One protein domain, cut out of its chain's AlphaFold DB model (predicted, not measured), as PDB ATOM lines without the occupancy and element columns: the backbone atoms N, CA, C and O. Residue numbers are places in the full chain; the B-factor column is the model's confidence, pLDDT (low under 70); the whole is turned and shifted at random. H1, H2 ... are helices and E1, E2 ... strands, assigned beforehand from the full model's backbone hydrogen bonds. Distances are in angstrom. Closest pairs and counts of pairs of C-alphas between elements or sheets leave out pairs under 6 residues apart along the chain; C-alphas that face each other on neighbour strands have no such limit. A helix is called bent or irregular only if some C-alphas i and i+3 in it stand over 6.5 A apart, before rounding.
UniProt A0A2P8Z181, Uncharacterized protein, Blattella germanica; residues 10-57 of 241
ATOM      1  N   GLY A  10     304.609 105.408 242.099       72.19
ATOM      2  CA  GLY A  10     304.359 104.201 241.311       72.19
ATOM      3  C   GLY A  10     305.603 103.744 240.542       72.19
ATOM      4  O   GLY A  10     306.488 104.543 240.226       72.19
ATOM      5  N   SER A  11     305.667 102.450 240.230       76.31
ATOM      6  CA  SER A  11     306.694 101.883 239.352       76.31
ATOM      7  C   SER A  11     306.693 102.598 238.002       76.31
ATOM      8  O   SER A  11     305.635 102.733 237.386       76.31
ATOM      9  N   MET A  12     307.862 103.018 237.520       79.12
ATOM     10  CA  MET A  12     307.984 103.721 236.244       79.12
ATOM     11  C   MET A  12     309.001 103.011 235.350       79.12
ATOM     12  O   MET A  12     310.134 102.751 235.757       79.12
ATOM     13  N   LEU A  13     308.594 102.714 234.116       78.44
ATOM     14  CA  LEU A  13     309.496 102.234 233.074       78.44
ATOM     15  C   LEU A  13     310.271 103.423 232.506       78.44
ATOM     16  O   LEU A  13     309.675 104.433 232.129       78.44
ATOM     17  N   LYS A  14     311.599 103.311 232.442       81.62
ATOM     18  CA  LYS A  14     312.452 104.310 231.788       81.62
ATOM     19  C   LYS A  14     313.198 103.678 230.624       81.62
ATOM     20  O   LYS A  14     313.760 102.594 230.755       81.62
ATOM     21  N   VAL A  15     313.232 104.394 229.505       85.94
ATOM     22  CA  VAL A  15     314.104 104.070 228.374       85.94
ATOM     23  C   VAL A  15     315.455 104.724 228.627       85.94
ATOM     24  O   VAL A  15     315.510 105.932 228.866       85.94
ATOM     25  N   ILE A  16     316.536 103.946 228.596       79.56
ATOM     26  CA  ILE A  16     317.890 104.473 228.787       79.56
ATOM     27  C   ILE A  16     318.611 104.550 227.440       79.56
ATOM     28  O   ILE A  16     318.747 103.522 226.765       79.56
ATOM     29  N   PRO A  17     319.100 105.740 227.044       76.69
ATOM     30  CA  PRO A  17     319.963 105.863 225.881       76.69
ATOM     31  C   PRO A  17     321.306 105.183 226.175       76.69
ATOM     32  O   PRO A  17     321.953 105.471 227.180       76.69
ATOM     33  N   GLY A  18     321.713 104.266 225.305       80.75
ATOM     34  CA  GLY A  18     322.967 103.526 225.403       80.75
ATOM     35  C   GLY A  18     323.385 103.014 224.029       80.75
ATOM     36  O   GLY A  18     322.556 102.936 223.117       80.75
ATOM     37  N   ASP A  19     324.670 102.700 223.866       83.25
ATOM     38  CA  ASP A  19     325.149 102.054 222.647       83.25
ATOM     39  C   ASP A  19     324.878 100.545 222.725       83.25
ATOM     40  O   ASP A  19     325.504  99.818 223.493       83.25
ATOM     41  N   TYR A  20     323.898 100.080 221.947       81.75
ATOM     42  CA  TYR A  20     323.470  98.677 221.893       81.75
ATOM     43  C   TYR A  20     323.865  98.003 220.571       81.75
ATOM     44  O   TYR A  20     323.242  97.017 220.166       81.75
ATOM     45  N   ARG A  21     324.863  98.535 219.851       79.88
ATOM     46  CA  ARG A  21     325.290  97.994 218.547       79.88
ATOM     47  C   ARG A  21     325.732  96.533 218.623       79.88
ATOM     48  O   ARG A  21     325.409  95.779 217.708       79.88
ATOM     49  N   HIS A  22     326.368  96.141 219.726       79.00
ATOM     50  CA  HIS A  22     326.845  94.776 219.986       79.00
ATOM     51  C   HIS A  22     325.727  93.777 220.321       79.00
ATOM     52  O   HIS A  22     325.954  92.576 220.307       79.00
ATOM     53  N   ILE A  23     324.510  94.254 220.600       75.06
ATOM     54  CA  ILE A  23     323.367  93.399 220.928       75.06
ATOM     55  C   ILE A  23     322.596  93.092 219.635       75.06
ATOM     56  O   ILE A  23     322.346  94.017 218.845       75.06
ATOM     57  N   PRO A  24     322.166  91.834 219.409       79.19
ATOM     58  CA  PRO A  24     321.386  91.476 218.231       79.19
ATOM     59  C   PRO A  24     320.111  92.336 218.118       79.19
ATOM     60  O   PRO A  24     319.489  92.653 219.139       79.19
ATOM     61  N   PRO A  25     319.681  92.715 216.895       77.31
ATOM     62  CA  PRO A  25     318.579  93.659 216.677       77.31
ATOM     63  C   PRO A  25     317.279  93.291 217.405       77.31
ATOM     64  O   PRO A  25     316.559  94.170 217.880       77.31
ATOM     65  N   SER A  26     317.012  91.991 217.554       78.25
ATOM     66  CA  SER A  26     315.851  91.443 218.261       78.25
ATOM     67  C   SER A  26     315.837  91.747 219.767       78.25
ATOM     68  O   SER A  26     314.762  91.835 220.361       78.25
ATOM     69  N   LEU A  27     317.004  91.947 220.390       76.44
ATOM     70  CA  LEU A  27     317.151  92.172 221.832       76.44
ATOM     71  C   LEU A  27     317.415  93.639 222.204       76.44
ATOM     72  O   LEU A  27     317.215  94.009 223.361       76.44
ATOM     73  N   ARG A  28     317.768  94.506 221.244       81.88
ATOM     74  CA  ARG A  28     318.057  95.935 221.497       81.88
ATOM     75  C   ARG A  28     316.918  96.672 222.203       81.88
ATOM     76  O   ARG A  28     317.164  97.448 223.118       81.88
ATOM     77  N   LYS A  29     315.666  96.389 221.822       79.44
ATOM     78  CA  LYS A  29     314.475  96.994 222.451       79.44
ATOM     79  C   LYS A  29     314.296  96.589 223.913       79.44
ATOM     80  O   LYS A  29     313.700  97.334 224.673       79.44
ATOM     81  N   ARG A  30     314.769  95.400 224.298       78.38
ATOM     82  CA  ARG A  30     314.699  94.919 225.686       78.38
ATOM     83  C   ARG A  30     315.849  95.483 226.511       78.38
ATOM     84  O   ARG A  30     315.624  95.897 227.638       78.38
ATOM     85  N   ALA A  31     317.043  95.556 225.923       80.19
ATOM     86  CA  ALA A  31     318.225  96.123 226.565       80.19
ATOM     87  C   ALA A  31     318.071  97.616 226.909       80.19
ATOM     88  O   ALA A  31     318.672  98.089 227.869       80.19
ATOM     89  N   SER A  32     317.240  98.350 226.161       83.94
ATOM     90  CA  SER A  32     316.981  99.771 226.408       83.94
ATOM     91  C   SER A  32     315.940 100.060 227.493       83.94
ATOM     92  O   SER A  32     315.771 101.224 227.862       83.94
ATOM     93  N   LEU A  33     315.242  99.046 228.016       84.50
ATOM     94  CA  LEU A  33     314.189  99.214 229.017       84.50
ATOM     95  C   LEU A  33     314.713  98.895 230.416       84.50
ATOM     96  O   LEU A  33     315.230  97.807 230.655       84.50
ATOM     97  N   ARG A  34     314.519  99.826 231.358       85.00
ATOM     98  CA  ARG A  34     314.774  99.591 232.782       85.00
ATOM     99  C   ARG A  34     313.514  99.734 233.621       85.00
ATOM    100  O   ARG A  34     312.729 100.669 233.439       85.00
ATOM    101  N   LEU A  35     313.343  98.807 234.560       87.69
ATOM    102  CA  LEU A  35     312.258  98.805 235.532       87.69
ATOM    103  C   LEU A  35     312.741  99.476 236.817       87.69
ATOM    104  O   LEU A  35     313.524  98.898 237.568       87.69
ATOM    105  N   ILE A  36     312.254 100.687 237.085       85.50
ATOM    106  CA  ILE A  36     312.589 101.413 238.308       85.50
ATOM    107  C   ILE A  36     311.380 101.384 239.239       85.50
ATOM    108  O   ILE A  36     310.315 101.921 238.923       85.50
ATOM    109  N   VAL A  37     311.560 100.770 240.405       87.56
ATOM    110  CA  VAL A  37     310.552 100.697 241.468       87.56
ATOM    111  C   VAL A  37     311.124 101.421 242.680       87.56
ATOM    112  O   VAL A  37     312.211 101.079 243.138       87.56
ATOM    113  N   ASP A  38     310.438 102.465 243.148       85.69
ATOM    114  CA  ASP A  38     310.864 103.298 244.286       85.69
ATOM    115  C   ASP A  38     312.253 103.948 244.126       85.69
ATOM    116  O   ASP A  38     312.974 104.184 245.090       85.69
ATOM    117  N   GLY A  39     312.648 104.252 242.884       85.25
ATOM    118  CA  GLY A  39     313.967 104.822 242.575       85.25
ATOM    119  C   GLY A  39     315.106 103.799 242.530       85.25
ATOM    120  O   GLY A  39     316.229 104.177 242.208       85.25
ATOM    121  N   ILE A  40     314.819 102.520 242.785       84.50
ATOM    122  CA  ILE A  40     315.777 101.417 242.709       84.50
ATOM    123  C   ILE A  40     315.582 100.683 241.379       84.50
ATOM    124  O   ILE A  40     314.459 100.348 240.993       84.50
ATOM    125  N   ASP A  41     316.682 100.444 240.668       86.69
ATOM    126  CA  ASP A  41     316.692  99.643 239.444       86.69
ATOM    127  C   ASP A  41     316.462  98.168 239.802       86.69
ATOM    128  O   ASP A  41     317.294  97.533 240.450       86.69
ATOM    129  N   LYS A  42     315.297  97.643 239.416       89.56
ATOM    130  CA  LYS A  42     314.907  96.238 239.591       89.56
ATOM    131  C   LYS A  42     314.848  95.502 238.254       89.56
ATOM    132  O   LYS A  42     314.139  94.505 238.137       89.56
ATOM    133  N   THR A  43     315.544  95.998 237.232       85.56
ATOM    134  CA  THR A  43     315.598  95.332 235.929       85.56
ATOM    135  C   THR A  43     316.207  93.938 236.107       85.56
ATOM    136  O   THR A  43     317.346  93.840 236.574       85.56
ATOM    137  N   PRO A  44     315.481  92.853 235.779       84.00
ATOM    138  CA  PRO A  44     316.029  91.508 235.873       84.00
ATOM    139  C   PRO A  44     317.287  91.415 235.015       84.00
ATOM    140  O   PRO A  44     317.270  91.808 233.845       84.00
ATOM    141  N   LYS A  45     318.379  90.898 235.586       79.12
ATOM    142  CA  LYS A  45     319.569  90.594 234.792       79.12
ATOM    143  C   LYS A  45     319.174  89.535 233.754       79.12
ATOM    144  O   LYS A  45     318.550  88.543 234.140       79.12
ATOM    145  N   PRO A  46     319.457  89.740 232.457       69.88
ATOM    146  CA  PRO A  46     319.164  88.727 231.456       69.88
ATOM    147  C   PRO A  46     319.901  87.438 231.831       69.88
ATOM    148  O   PRO A  46     321.099  87.465 232.080       69.88
ATOM    149  N   LEU A  47     319.175  86.317 231.874       64.12
ATOM    150  CA  LEU A  47     319.714  84.996 232.237       64.12
ATOM    151  C   LEU A  47     320.685  84.421 231.194       64.12
ATOM    152  O   LEU A  47     321.228  83.344 231.389       64.12
ATOM    153  N   TYR A  48     320.880  85.118 230.077       63.22
ATOM    154  CA  TYR A  48     321.711  84.672 228.973       63.22
ATOM    155  C   TYR A  48     322.592  85.819 228.517       63.22
ATOM    156  O   TYR A  48     322.053  86.774 227.969       63.22
ATOM    157  N   PHE A  49     323.899  85.700 228.763       50.50
ATOM    158  CA  PHE A  49     325.009  86.088 227.878       50.50
ATOM    159  C   PHE A  49     326.344  85.593 228.489       50.50
ATOM    160  O   PHE A  49     327.221  86.384 228.788       50.50
ATOM    161  N   GLU A  50     326.497  84.276 228.670       53.41
ATOM    162  CA  GLU A  50     327.812  83.616 228.887       53.41
ATOM    163  C   GLU A  50     328.169  82.654 227.729       53.41
ATOM    164  O   GLU A  50     329.178  81.952 227.749       53.41
ATOM    165  N   ILE A  51     327.361  82.629 226.661       53.25
ATOM    166  CA  ILE A  51     327.629  81.769 225.492       53.25
ATOM    167  C   ILE A  51     328.743  82.365 224.605       53.25
ATOM    168  O   ILE A  51     329.390  81.638 223.863       53.25
ATOM    169  N   GLU A  52     329.020  83.673 224.694       51.47
ATOM    170  CA  GLU A  52     330.143  84.288 223.962       51.47
ATOM    171  C   GLU A  52     331.449  84.360 224.767       51.47
ATOM    172  O   GLU A  52     332.515  84.388 224.155       51.47
ATOM    173  N   GLU A  53     331.413  84.331 226.106       50.78
ATOM    174  CA  GLU A  53     332.648  84.230 226.905       50.78
ATOM    175  C   GLU A  53     333.286  82.843 226.765       50.78
ATOM    176  O   GLU A  53     334.486  82.746 226.517       50.78
ATOM    177  N   SER A  54     332.478  81.780 226.729       48.00
ATOM    178  CA  SER A  54     332.958  80.413 226.463       48.00
ATOM    179  C   SER A  54     333.525  80.203 225.048       48.00
ATOM    180  O   SER A  54     334.281  79.260 224.826       48.00
ATOM    181  N   ALA A  55     333.216  81.083 224.089       51.16
ATOM    182  CA  ALA A  55     333.818  81.043 222.754       51.16
ATOM    183  C   ALA A  55     335.189  81.740 222.687       51.16
ATOM    184  O   ALA A  55     335.973  81.433 221.793       51.16
ATOM    185  N   LYS A  56     335.495  82.656 223.618       49.16
ATOM    186  CA  LYS A  56     336.821  83.289 223.728       49.16
ATOM    187  C   LYS A  56     337.760  82.537 224.666       49.16
ATOM    188  O   LYS A  56     338.950  82.468 224.391       49.16
ATOM    189  N   GLU A  57     337.232  81.912 225.714       47.72
ATOM    190  CA  GLU A  57     338.035  81.144 226.677       47.72
ATOM    191  C   GLU A  57     338.652  79.866 226.064       47.72
ATOM    192  O   GLU A  57     339.655  79.349 226.557       47.72
TER     193      GLU A  57
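AT A GLANCE: This is residues 10 to 57 of the 241 residues of an uncharacterized protein of Blattella germanica (UniProt A0A2P8Z181). A short ribbon of two antiparallel strands, E1 and E2, has one irregular helical stretch, H1, beyond the end where E1 stops and E2 starts, and a tail leads away to a small helix, H2; residues 47 to 57 of this tail, with H2 in them, stick out free at one end of the longest axis. At the other end of the ribbon the chain turns back after E2, and residues 40 to 41 pair with residues 36 to 37 of E2. The printed part has 48 residues, with two named strands and two named helices in the order E1, H1, E2, H2; under half of the residues, 20, are in named elements, and the class is mixed, helices and strands. The whole is loose, with a radius of gyration of the C-alphas of 13.2 A, and the C-alphas span 42 by 18 by 15 A.

HOW THE PARTS SIT: The sheet has two strands, E1, residues 12 to 15, and E2, residues 33 to 37. They are antiparallel neighbours, with 153 degrees between their N-to-C directions. The C-alphas of Val 15 and Leu 33 face each other at 4.9 A, and those of Met 12 and Ile 36 at 5.5 A. N 34 and O 14 are within hydrogen-bond range at 2.9 A, and so are N 12 and O 36 at 3.0 A. H1, residues 25 to 31, is joined to E2 by a tight link of 1 residue. H2, residues 53 to 56, is apart from both E1 and H1. In H1, 1 of 3 O i to N i+4 pairs and 2 of 4 O i to N i+3 pairs are within hydrogen-bond range; H2, with 4 residues, is too short for any O i to N i+4 pair.

IN THESE COORDINATES: E1 begins at C-alpha 12 (307.984, 103.721, 236.244) and is 10.0 A long from first to last C-alpha. E2 is 13.1 A long and ends at C-alpha 37 (310.552, 100.697, 241.468). H1 is 10.2 A long and irregular, with C-alphas 26 and 29 lying 7.1 A apart. H2 is 5.3 A long and ends at C-alpha 56 (336.821, 83.289, 223.728).

THE WHOLE: The two C-alphas farthest apart are those of Gly 10 and Glu 57, 43.4 A. Without residues 47 to 57, the body of 37 residues spans 31 by 18 by 12 A. The printed part has no cut. The link from E1 to H1 is short, with 9 residues, and that from E2 to H2 is long, with 15 residues, 38 to 52. The mean pLDDT of the printed part is 74.7, and the model's confidence is low, under 70, in residues 46 to 57.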